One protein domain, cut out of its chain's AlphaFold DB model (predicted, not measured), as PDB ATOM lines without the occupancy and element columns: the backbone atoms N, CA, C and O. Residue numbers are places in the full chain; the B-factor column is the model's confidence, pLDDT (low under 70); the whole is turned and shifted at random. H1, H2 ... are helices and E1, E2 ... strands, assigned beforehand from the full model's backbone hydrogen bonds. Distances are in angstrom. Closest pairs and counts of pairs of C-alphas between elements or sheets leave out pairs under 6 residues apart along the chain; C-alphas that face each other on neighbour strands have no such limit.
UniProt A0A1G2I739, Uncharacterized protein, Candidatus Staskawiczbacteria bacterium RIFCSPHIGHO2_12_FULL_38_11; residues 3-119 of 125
ATOM      1  N   LEU A   3      23.111   0.068  19.920       97.62
ATOM      2  CA  LEU A   3      23.831   0.604  21.076       97.62
ATOM      3  C   LEU A   3      25.243   1.065  20.684       97.62
ATOM      4  O   LEU A   3      26.036   0.295  20.136       97.62
ATOM      5  N   CYS A   4      25.589   2.307  21.018       97.94
ATOM      6  CA  CYS A   4      26.963   2.790  20.940       97.94
ATOM      7  C   CYS A   4      27.785   2.274  22.124       97.94
ATOM      8  O   CYS A   4      27.501   2.629  23.264       97.94
ATOM      9  N   LYS A   5      28.870   1.535  21.855       97.12
ATOM     10  CA  LYS A   5      29.766   0.975  22.891       97.12
ATOM     11  C   LYS A   5      30.657   2.011  23.597       97.12
ATOM     12  O   LYS A   5      31.454   1.643  24.447       97.12
ATOM     13  N   TYR A   6      30.560   3.290  23.225       96.31
ATOM     14  CA  TYR A   6      31.397   4.367  23.776       96.31
ATOM     15  C   TYR A   6      30.631   5.335  24.673       96.31
ATOM     16  O   TYR A   6      31.215   5.900  25.586       96.31
ATOM     17  N   CYS A   7      29.347   5.571  24.396       97.12
ATOM     18  CA  CYS A   7      28.509   6.431  25.236       97.12
ATOM     19  C   CYS A   7      27.299   5.706  25.824       97.12
ATOM     20  O   CYS A   7      26.479   6.360  26.452       97.12
ATOM     21  N   ASN A   8      27.156   4.400  25.569       97.69
ATOM     22  CA  ASN A   8      26.077   3.548  26.075       97.69
ATOM     23  C   ASN A   8      24.657   4.068  25.775       97.69
ATOM     24  O   ASN A   8      23.725   3.820  26.529       97.69
ATOM     25  N   LYS A   9      24.483   4.775  24.648       97.75
ATOM     26  CA  LYS A   9      23.185   5.272  24.159       97.75
ATOM     27  C   LYS A   9      22.775   4.558  22.874       97.75
ATOM     28  O   LYS A   9      23.643   4.161  22.086       97.75
ATOM     29  N   TYR A  10      21.471   4.430  22.658       97.94
ATOM     30  CA  TYR A  10      20.901   3.867  21.438       97.94
ATOM     31  C   TYR A  10      20.721   4.936  20.356       97.94
ATOM     32  O   TYR A  10      20.309   6.054  20.651       97.94
ATOM     33  N   TYR A  11      21.012   4.574  19.108       97.50
ATOM     34  CA  TYR A  11      20.847   5.432  17.929       97.50
ATOM     35  C   TYR A  11      20.312   4.635  16.731       97.50
ATOM     36  O   TYR A  11      20.216   3.400  16.785       97.50
ATOM     37  N   SER A  12      19.982   5.325  15.636       97.06
ATOM     38  CA  SER A  12      19.696   4.662  14.361       97.06
ATOM     39  C   SER A  12      20.943   3.938  13.859       97.06
ATOM     40  O   SER A  12      22.069   4.356  14.125       97.06
ATOM     41  N   GLU A  13      20.777   2.859  13.093       95.12
ATOM     42  CA  GLU A  13      21.924   2.211  12.455       95.12
ATOM     43  C   GLU A  13      22.670   3.150  11.500       95.12
ATOM     44  O   GLU A  13      23.893   3.064  11.392       95.12
ATOM     45  N   SER A  14      21.970   4.092  10.862       95.06
ATOM     46  CA  SER A  14      22.585   5.095   9.986       95.06
ATOM     47  C   SER A  14      23.567   6.020  10.718       95.06
ATOM     48  O   SER A  14      24.504   6.516  10.095       95.06
ATOM     49  N   ASP A  15      23.443   6.173  12.042       97.31
ATOM     50  CA  ASP A  15      24.379   6.946  12.869       97.31
ATOM     51  C   ASP A  15      25.719   6.229  13.101       97.31
ATOM     52  O   ASP A  15      26.621   6.787  13.731       97.31
ATOM     53  N   PHE A  16      25.884   4.996  12.616       97.56
ATOM     54  CA  PHE A  16      27.120   4.227  12.720       97.56
ATOM     55  C   PHE A  16      27.763   4.084  11.342       97.56
ATOM     56  O   PHE A  16      27.192   3.485  10.428       97.56
ATOM     57  N   GLY A  17      28.983   4.614  11.208       95.44
ATOM     58  CA  GLY A  17      29.748   4.540   9.963       95.44
ATOM     59  C   GLY A  17      30.013   3.097   9.531       95.44
ATOM     60  O   GLY A  17      30.144   2.200  10.368       95.44
ATOM     61  N   VAL A  18      30.112   2.874   8.223       96.44
ATOM     62  CA  VAL A  18      30.422   1.558   7.655       96.44
ATOM     63  C   VAL A  18      31.875   1.185   7.974       96.44
ATOM     64  O   VAL A  18      32.784   2.017   7.924       96.44
ATOM     65  N   ALA A  19      32.078  -0.059   8.396       94.81
ATOM     66  CA  ALA A  19      33.385  -0.663   8.631       94.81
ATOM     67  C   ALA A  19      33.789  -1.565   7.461       94.81
ATOM     68  O   ALA A  19      34.932  -1.507   7.024       94.81
ATOM     69  N   LEU A  20      32.843  -2.361   6.962       95.69
ATOM     70  CA  LEU A  20      33.020  -3.274   5.838       95.69
ATOM     71  C   LEU A  20      31.671  -3.467   5.144       95.69
ATOM     72  O   LEU A  20      30.651  -3.621   5.819       95.69
ATOM     73  N   SER A  21      31.675  -3.505   3.819       96.38
ATOM     74  CA  SER A  21      30.518  -3.913   3.023       96.38
ATOM     75  C   SER A  21      30.851  -5.216   2.312       96.38
ATOM     76  O   SER A  21      31.852  -5.289   1.605       96.38
ATOM     77  N   THR A  22      30.021  -6.237   2.499       95.62
ATOM     78  CA  THR A  22      30.026  -7.457   1.683       95.62
ATOM     79  C   THR A  22      28.753  -7.477   0.832       95.62
ATOM     80  O   THR A  22      27.794  -6.786   1.184       95.62
ATOM     81  N   PRO A  23      28.676  -8.287  -0.243       96.44
ATOM     82  CA  PRO A  23      27.458  -8.378  -1.056       96.44
ATOM     83  C   PRO A  23      26.197  -8.735  -0.253       96.44
ATOM     84  O   PRO A  23      25.094  -8.361  -0.630       96.44
ATOM     85  N   LYS A  24      26.356  -9.447   0.873       95.44
ATOM     86  CA  LYS A  24      25.248  -9.919   1.716       95.44
ATOM     87  C   LYS A  24      24.938  -8.999   2.897       95.44
ATOM     88  O   LYS A  24      23.838  -9.061   3.438       95.44
ATOM     89  N   LYS A  25      25.914  -8.221   3.382       94.56
ATOM     90  CA  LYS A  25      25.777  -7.506   4.658       94.56
ATOM     91  C   LYS A  25      26.690  -6.291   4.766       94.56
ATOM     92  O   LYS A  25      27.868  -6.329   4.421       94.56
ATOM     93  N   ILE A  26      26.158  -5.233   5.374       94.75
ATOM     94  CA  ILE A  26      26.921  -4.050   5.769       94.75
ATOM     95  C   ILE A  26      27.270  -4.159   7.254       94.75
ATOM     96  O   ILE A  26      26.401  -4.181   8.127       94.75
ATOM     97  N   TYR A  27      28.562  -4.189   7.556       95.38
ATOM     98  CA  TYR A  27      29.082  -4.159   8.914       95.38
ATOM     99  C   TYR A  27      29.302  -2.710   9.329       95.38
ATOM    100  O   TYR A  27      30.135  -1.998   8.766       95.38
ATOM    101  N   ARG A  28      28.559  -2.263  10.342       96.12
ATOM    102  CA  ARG A  28      28.666  -0.908  10.899       96.12
ATOM    103  C   ARG A  28      29.496  -0.886  12.175       96.12
ATOM    104  O   ARG A  28      29.394  -1.788  13.011       96.12
ATOM    105  N   ARG A  29      30.261   0.192  12.354       96.06
ATOM    106  CA  ARG A  29      31.122   0.443  13.519       96.06
ATOM    107  C   ARG A  29      30.328   0.426  14.830       96.06
ATOM    108  O   ARG A  29      29.115   0.609  14.852       96.06
ATOM    109  N   LEU A  30      31.031   0.225  15.945       96.81
ATOM    110  CA  LEU A  30      30.448   0.231  17.297       96.81
ATOM    111  C   LEU A  30      30.368   1.639  17.916       96.81
ATOM    112  O   LEU A  30      29.665   1.849  18.905       96.81
ATOM    113  N   LYS A  31      31.098   2.601  17.338       97.06
ATOM    114  CA  LYS A  31      31.102   4.016  17.727       97.06
ATOM    115  C   LYS A  31      30.083   4.785  16.884       97.06
ATOM    116  O   LYS A  31      30.167   4.734  15.658       97.06
ATOM    117  N   CYS A  32      29.162   5.508  17.523       97.50
ATOM    118  CA  CYS A  32      28.223   6.387  16.819       97.50
ATOM    119  C   CYS A  32      28.925   7.634  16.255       97.50
ATOM    120  O   CYS A  32      30.009   8.018  16.715       97.50
ATOM    121  N   ARG A  33      28.287   8.307  15.292       96.75
ATOM    122  CA  ARG A  33      28.817   9.496  14.611       96.75
ATOM    123  C   ARG A  33      29.164  10.637  15.564       96.75
ATOM    124  O   ARG A  33      30.144  11.333  15.335       96.75
ATOM    125  N   PHE A  34      28.422  10.792  16.660       97.06
ATOM    126  CA  PHE A  34      28.667  11.840  17.654       97.06
ATOM    127  C   PHE A  34      29.949  11.577  18.445       97.06
ATOM    128  O   PHE A  34      30.826  12.436  18.526       97.06
ATOM    129  N   CYS A  35      30.105  10.359  18.974       96.69
ATOM    130  CA  CYS A  35      31.335   9.944  19.647       96.69
ATOM    131  C   CYS A  35      32.531   9.990  18.695       96.69
ATOM    132  O   CYS A  35      33.619  10.400  19.096       96.69
ATOM    133  N   TYR A  36      32.334   9.584  17.438       94.25
ATOM    134  CA  TYR A  36      33.358   9.674  16.404       94.25
ATOM    135  C   TYR A  36      33.769  11.129  16.151       94.25
ATOM    136  O   TYR A  36      34.954  11.438  16.230       94.25
ATOM    137  N   GLY A  37      32.803  12.030  15.949       94.25
ATOM    138  CA  GLY A  37      33.039  13.461  15.768       94.25
ATOM    139  C   GLY A  37      33.779  14.091  16.947       94.25
ATOM    140  O   GLY A  37      34.749  14.816  16.738       94.25
ATOM    141  N   LYS A  38      33.408  13.742  18.187       95.00
ATOM    142  CA  LYS A  38      34.114  14.199  19.397       95.00
ATOM    143  C   LYS A  38      35.570  13.730  19.416       95.00
ATOM    144  O   LYS A  38      36.464  14.545  19.623       95.00
ATOM    145  N   THR A  39      35.825  12.440  19.166       92.12
ATOM    146  CA  THR A  39      37.202  11.916  19.074       92.12
ATOM    147  C   THR A  39      37.982  12.624  17.964       92.12
ATOM    148  O   THR A  39      39.109  13.057  18.191       92.12
ATOM    149  N   LYS A  40      37.374  12.798  16.785       91.00
ATOM    150  CA  LYS A  40      37.986  13.481  15.642       91.00
ATOM    151  C   LYS A  40      38.365  14.924  15.980       91.00
ATOM    152  O   LYS A  40      39.493  15.313  15.700       91.00
ATOM    153  N   LYS A  41      37.472  15.685  16.625       92.75
ATOM    154  CA  LYS A  41      37.725  17.068  17.061       92.75
ATOM    155  C   LYS A  41      38.930  17.156  18.002       92.75
ATOM    156  O   LYS A  41      39.850  17.914  17.721       92.75
ATOM    157  N   ILE A  42      38.972  16.315  19.039       92.00
ATOM    158  CA  ILE A  42      40.088  16.266  20.003       92.00
ATOM    159  C   ILE A  42      41.418  15.970  19.296       92.00
ATOM    160  O   ILE A  42      42.434  16.607  19.571       92.00
ATOM    161  N   LEU A  43      41.423  15.009  18.366       88.88
ATOM    162  CA  LEU A  43      42.624  14.675  17.603       88.88
ATOM    163  C   LEU A  43      43.071  15.849  16.724       88.88
ATOM    164  O   LEU A  43      44.246  16.200  16.756       88.88
ATOM    165  N   VAL A  44      42.154  16.480  15.987       90.25
ATOM    166  CA  VAL A  44      42.460  17.647  15.143       90.25
ATOM    167  C   VAL A  44      43.046  18.791  15.974       90.25
ATOM    168  O   VAL A  44      44.065  19.353  15.581       90.25
ATOM    169  N   GLU A  45      42.470  19.097  17.140       91.94
ATOM    170  CA  GLU A  45      42.982  20.125  18.056       91.94
ATOM    171  C   GLU A  45      44.388  19.789  18.574       91.94
ATOM    172  O   GLU A  45      45.261  20.660  18.616       91.94
ATOM    173  N   LYS A  46      44.647  18.521  18.920       90.19
ATOM    174  CA  LYS A  46      45.984  18.058  19.322       90.19
ATOM    175  C   LYS A  46      47.002  18.237  18.193       90.19
ATOM    176  O   LYS A  46      48.095  18.736  18.446       90.19
ATOM    177  N   TYR A  47      46.643  17.863  16.963       90.31
ATOM    178  CA  TYR A  47      47.499  18.065  15.789       90.31
ATOM    179  C   TYR A  47      47.777  19.543  15.549       90.31
ATOM    180  O   TYR A  47      48.932  19.923  15.382       90.31
ATOM    181  N   GLN A  48      46.738  20.376  15.586       90.69
ATOM    182  CA  GLN A  48      46.856  21.811  15.362       90.69
ATOM    183  C   GLN A  48      47.844  22.447  16.345       90.69
ATOM    184  O   GLN A  48      48.781  23.106  15.908       90.69
ATOM    185  N   LYS A  49      47.738  22.136  17.645       92.31
ATOM    186  CA  LYS A  49      48.681  22.623  18.669       92.31
ATOM    187  C   LYS A  49      50.130  22.228  18.389       92.31
ATOM    188  O   LYS A  49      51.040  22.996  18.685       92.31
ATOM    189  N   ILE A  50      50.366  21.028  17.859       91.81
ATOM    190  CA  ILE A  50      51.719  20.584  17.514       91.81
ATOM    191  C   ILE A  50      52.241  21.381  16.316       91.81
ATOM    192  O   ILE A  50      53.338  21.930  16.388       91.81
ATOM    193  N   LEU A  51      51.445  21.502  15.252       92.50
ATOM    194  CA  LEU A  51      51.809  22.272  14.060       92.50
ATOM    195  C   LEU A  51      52.059  23.749  14.380       92.50
ATOM    196  O   LEU A  51      53.028  24.319  13.887       92.50
ATOM    197  N   ASP A  52      51.231  24.352  15.231       93.75
ATOM    198  CA  ASP A  52      51.392  25.741  15.660       93.75
ATOM    199  C   ASP A  52      52.709  25.940  16.413       93.75
ATOM    200  O   ASP A  52      53.438  26.881  16.118       93.75
ATOM    201  N   LYS A  53      53.089  25.017  17.309       93.25
ATOM    202  CA  LYS A  53      54.397  25.071  17.987       93.25
ATOM    203  C   LYS A  53      55.564  25.052  17.000       93.25
ATOM    204  O   LYS A  53      56.502  25.829  17.169       93.25
ATOM    205  N   TYR A  54      55.504  24.203  15.973       93.38
ATOM    206  CA  TYR A  54      56.514  24.195  14.909       93.38
ATOM    207  C   TYR A  54      56.543  25.531  14.156       93.38
ATOM    208  O   TYR A  54      57.609  26.124  14.012       93.38
ATOM    209  N   LYS A  55      55.378  26.050  13.746       94.88
ATOM    210  CA  LYS A  55      55.264  27.331  13.033       94.88
ATOM    211  C   LYS A  55      55.825  28.505  13.843       94.88
ATOM    212  O   LYS A  55      56.628  29.260  13.309       94.88
ATOM    213  N   ILE A  56      55.450  28.635  15.118       93.50
ATOM    214  CA  ILE A  56      55.921  29.712  16.013       93.50
ATOM    215  C   ILE A  56      57.438  29.649  16.189       93.50
ATOM    216  O   ILE A  56      58.109  30.679  16.131       93.50
ATOM    217  N   LYS A  57      57.981  28.441  16.398       94.25
ATOM    218  CA  LYS A  57      59.422  28.242  16.592       94.25
ATOM    219  C   LYS A  57      60.217  28.641  15.347       94.25
ATOM    220  O   LYS A  57      61.269  29.256  15.485       94.25
ATOM    221  N   SER A  58      59.729  28.286  14.160       94.44
ATOM    222  CA  SER A  58      60.435  28.539  12.901       94.44
ATOM    223  C   SER A  58      60.261  29.967  12.384       94.44
ATOM    224  O   SER A  58      61.231  30.566  11.931       94.44
ATOM    225  N   GLY A  59      59.046  30.523  12.440       95.50
ATOM    226  CA  GLY A  59      58.710  31.755  11.725       95.50
ATOM    227  C   GLY A  59      58.779  31.596  10.199       95.50
ATOM    228  O   GLY A  59      59.167  30.554   9.669       95.50
ATOM    229  N   CYS A  60      58.378  32.628   9.462       96.69
ATOM    230  CA  CYS A  60      58.549  32.646   8.014       96.69
ATOM    231  C   CYS A  60      60.026  32.834   7.660       96.69
ATOM    232  O   CYS A  60      60.600  33.875   7.965       96.69
ATOM    233  N   ILE A  61      60.604  31.897   6.906       95.56
ATOM    234  CA  ILE A  61      62.006  31.980   6.462       95.56
ATOM    235  C   ILE A  61      62.288  33.137   5.483       95.56
ATOM    236  O   ILE A  61      63.440  33.480   5.253       95.56
ATOM    237  N   LYS A  62      61.254  33.739   4.878       94.31
ATOM    238  CA  LYS A  62      61.395  34.832   3.899       94.31
ATOM    239  C   LYS A  62      61.244  36.221   4.515       94.31
ATOM    240  O   LYS A  62      62.089  37.067   4.275       94.31
ATOM    241  N   CYS A  63      60.180  36.463   5.282       94.38
ATOM    242  CA  CYS A  63      59.896  37.787   5.855       94.38
ATOM    243  C   CYS A  63      59.984  37.849   7.386       94.38
ATOM    244  O   CYS A  63      59.719  38.892   7.971       94.38
ATOM    245  N   GLY A  64      60.288  36.737   8.061       93.38
ATOM    246  CA  GLY A  64      60.505  36.706   9.509       93.38
ATOM    247  C   GLY A  64      59.249  36.735  10.385       93.38
ATOM    248  O   GLY A  64      59.377  36.580  11.599       93.38
ATOM    249  N   THR A  65      58.035  36.889   9.830       95.75
ATOM    250  CA  THR A  65      56.808  36.889  10.654       95.75
ATOM    251  C   THR A  65      56.682  35.611  11.490       95.75
ATOM    252  O   THR A  65      56.953  34.510  11.006       95.75
ATOM    253  N   LYS A  66      56.261  35.757  12.750       94.50
ATOM    254  CA  LYS A  66      56.093  34.652  13.710       94.50
ATOM    255  C   LYS A  66      54.634  34.373  14.071       94.50
ATOM    256  O   LYS A  66      54.363  33.482  14.874       94.50
ATOM    257  N   ASP A  67      53.689  35.104  13.478       95.19
ATOM    258  CA  ASP A  67      52.268  34.853  13.701       95.19
ATOM    259  C   ASP A  67      51.847  33.544  13.022       95.19
ATOM    260  O   ASP A  67      51.632  33.477  11.812       95.19
ATOM    261  N   HIS A  68      51.711  32.481  13.815       94.56
ATOM    262  CA  HIS A  68      51.397  31.140  13.326       94.56
ATOM    263  C   HIS A  68      50.106  31.046  12.505       94.56
ATOM    264  O   HIS A  68      49.978  30.120  11.701       94.56
ATOM    265  N   ARG A  69      49.174  31.995  12.674       94.88
ATOM    266  CA  ARG A  69      47.896  32.032  11.950       94.88
ATOM    267  C   ARG A  69      48.090  32.296  10.460       94.88
ATOM    268  O   ARG A  69      47.275  31.844   9.665       94.88
ATOM    269  N   VAL A  70      49.170  32.988  10.089       96.19
ATOM    270  CA  VAL A  70      49.511  33.279   8.687       96.19
ATOM    271  C   VAL A  70      50.622  32.386   8.144       96.19
ATOM    272  O   VAL A  70      50.974  32.516   6.975       96.19
ATOM    273  N   LEU A  71      51.207  31.517   8.970       96.50
ATOM    274  CA  LEU A  71      52.295  30.624   8.579       96.50
ATOM    275  C   LEU A  71      51.764  29.314   8.004       96.50
ATOM    276  O   LEU A  71      50.801  28.757   8.517       96.50
ATOM    277  N   ASP A  72      52.462  28.773   7.015       95.06
ATOM    278  CA  ASP A  72      52.191  27.515   6.329       95.06
ATOM    279  C   ASP A  72      53.478  26.714   6.109       95.06
ATOM    280  O   ASP A  72      54.587  27.251   6.126       95.06
ATOM    281  N   PHE A  73      53.317  25.405   5.902       94.69
ATOM    282  CA  PHE A  73      54.407  24.509   5.527       94.69
ATOM    283  C   PHE A  73      54.508  24.435   4.006       94.69
ATOM    284  O   PHE A  73      53.567  24.001   3.335       94.69
ATOM    285  N   HIS A  74      55.661  24.825   3.478       92.94
ATOM    286  CA  HIS A  74      55.993  24.740   2.067       92.94
ATOM    287  C   HIS A  74      57.005  23.619   1.842       92.94
ATOM    288  O   HIS A  74      58.095  23.638   2.408       92.94
ATOM    289  N   HIS A  75      56.650  22.647   1.007       92.00
ATOM    290  CA  HIS A  75      57.578  21.590   0.609       92.00
ATOM    291  C   HIS A  75      58.559  22.146  -0.421       92.00
ATOM    292  O   HIS A  75      58.131  22.693  -1.435       92.00
ATOM    293  N   THR A  76      59.857  21.987  -0.175       85.50
ATOM    294  CA  THR A  76      60.912  22.495  -1.071       85.50
ATOM    295  C   THR A  76      61.179  21.567  -2.256       85.50
ATOM    296  O   THR A  76      61.625  22.022  -3.307       85.50
ATOM    297  N   ALA A  77      60.865  20.279  -2.111       82.00
ATOM    298  CA  ALA A  77      61.016  19.257  -3.139       82.00
ATOM    299  C   ALA A  77      59.676  18.569  -3.450       82.00
ATOM    300  O   ALA A  77      58.730  18.602  -2.661       82.00
ATOM    301  N   ASN A  78      59.589  17.909  -4.610       79.75
ATOM    302  CA  ASN A  78      58.383  17.191  -5.039       79.75
ATOM    303  C   ASN A  78      58.298  15.750  -4.485       79.75
ATOM    304  O   ASN A  78      57.780  14.858  -5.146       79.75
ATOM    305  N   ASN A  79      58.826  15.510  -3.284       84.12
ATOM    306  CA  ASN A  79      58.885  14.198  -2.624       84.12
ATOM    307  C   ASN A  79      57.943  14.103  -1.405       84.12
ATOM    308  O   ASN A  79      58.181  13.326  -0.470       84.12
ATOM    309  N   LYS A  80      56.893  14.931  -1.400       88.38
ATOM    310  CA  LYS A  80      55.856  14.899  -0.370       88.38
ATOM    311  C   LYS A  80      55.018  13.629  -0.503       88.38
ATOM    312  O   LYS A  80      54.562  13.292  -1.593       88.38
ATOM    313  N   GLU A  81      54.772  12.955   0.609       88.94
ATOM    314  CA  GLU A  81      53.768  11.895   0.692       88.94
ATOM    315  C   GLU A  81      52.367  12.485   0.878       88.94
ATOM    316  O   GLU A  81      51.379  11.919   0.409       88.94
ATOM    317  N   PHE A  82      52.259  13.612   1.591       89.69
ATOM    318  CA  PHE A  82      50.982  14.261   1.880       89.69
ATOM    319  C   PHE A  82      51.149  15.737   2.254       89.69
ATOM    320  O   PHE A  82      52.184  16.192   2.714       89.69
ATOM    321  N   SER A  83      50.077  16.523   2.117       89.00
ATOM    322  CA  SER A  83      50.057  17.885   2.669       89.00
ATOM    323  C   SER A  83      49.991  17.844   4.199       89.00
ATOM    324  O   SER A  83      49.096  17.196   4.752       89.00
ATOM    325  N   ILE A  84      50.844  18.606   4.893       90.31
ATOM    326  CA  ILE A  84      50.808  18.733   6.362       90.31
ATOM    327  C   ILE A  84      49.423  19.174   6.861       90.31
ATOM    328  O   ILE A  84      48.919  18.649   7.856       90.31
ATOM    329  N   GLY A  85      48.746  20.063   6.127       84.50
ATOM    330  CA  GLY A  85      47.384  20.497   6.454       84.50
ATOM    331  C   GLY A  85      46.346  19.371   6.373       84.50
ATOM    332  O   GLY A  85      45.363  19.386   7.112       84.50
ATOM    333  N   SER A  86      46.576  18.360   5.530       86.94
ATOM    334  CA  SER A  86      45.694  17.189   5.424       86.94
ATOM    335  C   SER A  86      45.917  16.169   6.549       86.94
ATOM    336  O   SER A  86      44.986  15.451   6.925       86.94
ATOM    337  N   ALA A  87      47.117  16.131   7.139       86.81
ATOM    338  CA  ALA A  87      47.496  15.124   8.130       86.81
ATOM    339  C   ALA A  87      46.583  15.130   9.368       86.81
ATOM    340  O   ALA A  87      46.218  14.069   9.878       86.81
ATOM    341  N   ARG A  88      46.134  16.319   9.801       84.31
ATOM    342  CA  ARG A  88      45.222  16.480  10.949       84.31
ATOM    343  C   ARG A  88      43.861  15.808  10.735       84.31
ATOM    344  O   ARG A  88      43.274  15.306  11.690       84.31
ATOM    345  N   TYR A  89      43.367  15.774   9.494       83.00
ATOM    346  CA  TYR A  89      42.061  15.196   9.153       83.00
ATOM    347  C   TYR A  89      42.124  13.692   8.896       83.00
ATOM    348  O   TYR A  89      41.147  12.997   9.167       83.00
ATOM    349  N   ASN A  90      43.267  13.213   8.401       84.81
ATOM    350  CA  ASN A  90      43.517  11.799   8.121       84.81
ATOM    351  C   ASN A  90      44.074  11.029   9.327       84.81
ATOM    352  O   ASN A  90      44.253   9.819   9.248       84.81
ATOM    353  N   HIS A  91      44.332  11.714  10.447       80.50
ATOM    354  CA  HIS A  91      44.838  11.118  11.685       80.50
ATOM    355  C   HIS A  91      46.147  10.329  11.502       80.50
ATOM    356  O   HIS A  91      46.369   9.334  12.194       80.50
ATOM    357  N   PHE A  92      47.021  10.766  10.589       85.50
ATOM    358  CA  PHE A  92      48.338  10.149  10.407       85.50
ATOM    359  C   PHE A  92      49.133  10.195  11.700       85.50
ATOM    360  O   PHE A  92      49.076  11.201  12.387       85.50
ATOM    361  N   GLY A  93      49.867   9.131  12.033       87.69
ATOM    362  CA  GLY A  93      50.655   9.080  13.265       87.69
ATOM    363  C   GLY A  93      51.673  10.219  13.353       87.69
ATOM    364  O   GLY A  93      52.261  10.615  12.346       87.69
ATOM    365  N   ILE A  94      51.891  10.740  14.563       87.25
ATOM    366  CA  ILE A  94      52.672  11.965  14.772       87.25
ATOM    367  C   ILE A  94      54.106  11.872  14.243       87.25
ATOM    368  O   ILE A  94      54.592  12.827  13.652       87.25
ATOM    369  N   GLU A  95      54.752  10.713  14.374       91.25
ATOM    370  CA  GLU A  95      56.110  10.497  13.862       91.25
ATOM    371  C   GLU A  95      56.168  10.568  12.334       91.25
ATOM    372  O   GLU A  95      57.092  11.149  11.772       91.25
ATOM    373  N   ARG A  96      55.133  10.076  11.643       92.44
ATOM    374  CA  ARG A  96      55.018  10.224  10.187       92.44
ATOM    375  C   ARG A  96      54.855  11.691   9.795       92.44
ATOM    376  O   ARG A  96      55.462  12.142   8.834       92.44
ATOM    377  N   VAL A  97      54.060  12.446  10.554       90.88
ATOM    378  CA  VAL A  97      53.873  13.886  10.318       90.88
ATOM    379  C   VAL A  97      55.170  14.657  10.547       90.88
ATOM    380  O   VAL A  97      55.491  15.519   9.740       90.88
ATOM    381  N   LYS A  98      55.938  14.337  11.594       91.12
ATOM    382  CA  LYS A  98      57.243  14.966  11.849       91.12
ATOM    383  C   LYS A  98      58.222  14.748  10.695       91.12
ATOM    384  O   LYS A  98      58.779  15.726  10.211       91.12
ATOM    385  N   LYS A  99      58.348  13.510  10.205       93.12
ATOM    386  CA  LYS A  99      59.183  13.189   9.033       93.12
ATOM    387  C   LYS A  99      58.784  13.981   7.790       93.12
ATOM    388  O   LYS A  99      59.632  14.372   7.002       93.12
ATOM    389  N   GLU A 100      57.490  14.229   7.604       93.25
ATOM    390  CA  GLU A 100      57.020  15.053   6.489       93.25
ATOM    391  C   GLU A 100      57.300  16.550   6.718       93.25
ATOM    392  O   GLU A 100      57.663  17.264   5.786       93.25
ATOM    393  N   ILE A 101      57.198  17.033   7.963       92.81
ATOM    394  CA  ILE A 101      57.554  18.414   8.330       92.81
ATOM    395  C   ILE A 101      59.040  18.691   8.074       92.81
ATOM    396  O   ILE A 101      59.368  19.792   7.647       92.81
ATOM    397  N   GLU A 102      59.928  17.718   8.280       92.44
ATOM    398  CA  GLU A 102      61.369  17.851   7.995       92.44
ATOM    399  C   GLU A 102      61.663  18.139   6.513       92.44
ATOM    400  O   GLU A 102      62.688  18.735   6.192       92.44
ATOM    401  N   LYS A 103      60.742  17.789   5.607       92.31
ATOM    402  CA  LYS A 103      60.824  18.109   4.170       92.31
ATOM    403  C   LYS A 103      60.285  19.507   3.832       92.31
ATOM    404  O   LYS A 103      60.245  19.892   2.661       92.31
ATOM    405  N   CYS A 104      59.803  20.248   4.828       93.50
ATOM    406  CA  CYS A 104      59.153  21.539   4.657       93.50
ATOM    407  C   CYS A 104      59.990  22.687   5.227       93.50
ATOM    408  O   CYS A 104      60.663  22.557   6.245       93.50
ATOM    409  N   VAL A 105      59.819  23.867   4.638       94.19
ATOM    410  CA  VAL A 105      60.155  25.151   5.261       94.19
ATOM    411  C   VAL A 105      58.879  25.864   5.692       94.19
ATOM    412  O   VAL A 105      57.811  25.665   5.109       94.19
ATOM    413  N   VAL A 106      58.972  26.707   6.717       95.75
ATOM    414  CA  VAL A 106      57.840  27.525   7.167       95.75
ATOM    415  C   VAL A 106      57.872  28.877   6.456       95.75
ATOM    416  O   VAL A 106      58.882  29.580   6.453       95.75
ATOM    417  N   VAL A 107      56.753  29.251   5.840       96.25
ATOM    418  CA  VAL A 107      56.575  30.514   5.105       96.25
ATOM    419  C   VAL A 107      55.219  31.121   5.436       96.25
ATOM    420  O   VAL A 107      54.290  30.393   5.757       96.25
ATOM    421  N   CYS A 108      55.066  32.442   5.372       97.31
ATOM    422  CA  CYS A 108      53.737  33.040   5.494       97.31
ATOM    423  C   CYS A 108      52.933  32.851   4.204       97.31
ATOM    424  O   CYS A 108      53.524  32.687   3.139       97.31
ATOM    425  N   ALA A 109      51.604  32.928   4.273       95.50
ATOM    426  CA  ALA A 109      50.715  32.731   3.127       95.50
ATOM    427  C   ALA A 109      51.074  33.622   1.920       95.50
ATOM    428  O   ALA A 109      51.008  33.170   0.777       95.50
ATOM    429  N   ASN A 110      51.518  34.862   2.155       95.00
ATOM    430  CA  ASN A 110      51.935  35.770   1.083       95.00
ATOM    431  C   ASN A 110      53.248  35.316   0.436       95.00
ATOM    432  O   ASN A 110      53.295  35.131  -0.777       95.00
ATOM    433  N   CYS A 111      54.288  35.045   1.232       94.69
ATOM    434  CA  CYS A 111      55.539  34.488   0.717       94.69
ATOM    435  C   CYS A 111      55.319  33.125   0.050       94.69
ATOM    436  O   CYS A 111      55.964  32.827  -0.943       94.69
ATOM    437  N   HIS A 112      54.389  32.311   0.550       93.50
ATOM    438  CA  HIS A 112      54.046  31.016  -0.024       93.50
ATOM    439  C   HIS A 112      53.465  31.163  -1.434       93.50
ATOM    440  O   HIS A 112      53.905  30.475  -2.354       93.50
ATOM    441  N   ARG A 113      52.528  32.101  -1.621       91.69
ATOM    442  CA  ARG A 113      51.981  32.456  -2.939       91.69
ATOM    443  C   ARG A 113      53.071  32.988  -3.868       91.69
ATOM    444  O   ARG A 113      53.157  32.531  -5.002       91.69
ATOM    445  N   ILE A 114      53.933  33.882  -3.371       90.38
ATOM    446  CA  ILE A 114      55.073  34.411  -4.133       90.38
ATOM    447  C   ILE A 114      56.027  33.288  -4.539       90.38
ATOM    448  O   ILE A 114      56.476  33.297  -5.666       90.38
ATOM    449  N   ILE A 115      56.317  32.302  -3.686       87.31
ATOM    450  CA  ILE A 115      57.176  31.160  -4.045       87.31
ATOM    451  C   ILE A 115      56.514  30.283  -5.112       87.31
ATOM    452  O   ILE A 115      57.174  29.856  -6.057       87.31
ATOM    453  N   HIS A 116      55.215  30.012  -4.977       84.38
ATOM    454  CA  HIS A 116      54.477  29.236  -5.973       84.38
ATOM    455  C   HIS A 116      54.438  29.922  -7.342       84.38
ATOM    456  O   HIS A 116      54.525  29.234  -8.356       84.38
ATOM    457  N   TYR A 117      54.344  31.252  -7.360       82.88
ATOM    458  CA  TYR A 117      54.403  32.060  -8.576       82.88
ATOM    459  C   TYR A 117      55.844  32.212  -9.102       82.88
ATOM    460  O   TYR A 117      56.134  31.985 -10.270       82.88
ATOM    461  N   GLY A 118      56.768  32.519  -8.196       63.84
ATOM    462  CA  GLY A 118      58.187  32.810  -8.381       63.84
ATOM    463  C   GLY A 118      59.067  31.576  -8.553       63.84
ATOM    464  O   GLY A 118      60.261  31.619  -8.259       63.84
ATOM    465  N   LYS A 119      58.523  30.500  -9.126       59.56
ATOM    466  CA  LYS A 119      59.344  29.495  -9.807       59.56
ATOM    467  C   LYS A 119      60.117  30.058 -11.017       59.56
ATOM    468  O   LYS A 119      60.784  29.262 -11.658       59.56
TER     469      LYS A 119
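What this domain is: This is residues 3 to 119 of the 125 residues of an uncharacterized protein of Candidatus Staskawiczbacteria bacterium RIFCSPHIGHO2_12_FULL_38_11 (UniProt A0A1G2I739). One long helix, H1, forms a beam between two small lobes: an antiparallel hairpin, E1 and E2, at its first end, and a second two-strand sheet, E3 and E4, with H4 beside E3, at its last end. The short helices H2 and H3 make a helical hairpin, in which H2 packs alongside residues 40 to 48 of H1. The printed part has 117 residues, with four named helices and four named strands in the order E1 E2 H1 E3 H2 H3 E4 H4; both sheets, E1 - E2 and E3 - E4, are antiparallel. The class is mixed, helices and strands. The whole is loose, with a radius of gyration of the C-alphas of 19.3 A, and elongated, spanning 55 by 30 by 24 A.

How they stand to each other: E1, residues 16 to 21, and E2, residues 26 to 32, are a hairpin with an angle of 150 degrees between their directions; N 19 and O 27 are within hydrogen-bond range at 2.8 A, as are N 29 and O 17 at 2.8 A. H1, residues 33 to 58, follows E2 by a tight link, and the closest C-alphas of E1 and H1 are those of Phe 16 and Arg 33, 5.8 A apart. With its residues 40 to 48 alone, H1 touches H2, residues 84 to 90, at a shallow tilt of 18 degrees, opposite ways; the closest C-alphas are those of Val 44 and Arg 88, 5.2 A apart. H2 and H3, residues 94 to 101, touch and are a helical hairpin, at a shallow tilt of 27 degrees, opposite ways; their closest C-alphas, of Ala 87 and Val 97, are 6.9 A apart. H1 and H3 are near each other. E3, residues 71 to 75, and E4, residues 104 to 108, are antiparallel neighbours at 144 degrees, with N 72 and O 107 within hydrogen-bond range at 2.7 A. The closest C-alphas of H1 and E3 are those of Lys 55 and Leu 71, 6.3 A apart. Those of E3 and H4, residues 109 to 117, are Leu 71 and Ala 109, 6.1 A apart. H1 and H4 are apart. In H1, H3 and H4 every O i to N i+4 pair is within hydrogen-bond range; in H2 it is 1 of 3, beside 3 of 4 O i to N i+3 pairs.

Where its parts are: E1, 13.1 A long, begins at C-alpha 16 at (27.120, 4.227, 12.720), and E2 is 15.3 A long. H1 is 36.9 A long, ending at C-alpha 58 at (60.435, 28.539, 12.901). E3 measures 13.2 A and E4 12.7 A, H2 10.2 A and H3 10.3 A. H4, 12.3 A long, ends at C-alpha 117 at (54.403, 32.060, -8.576).

The domain as a whole: The two C-alphas farthest apart are those of Lys 24 and Cys 63, 59.1 A. The printed part has no cut. The link from H1 to E3, 12 residues, is long. Mean pLDDT of the printed part is 92.3; residues 118 to 119 are under 70.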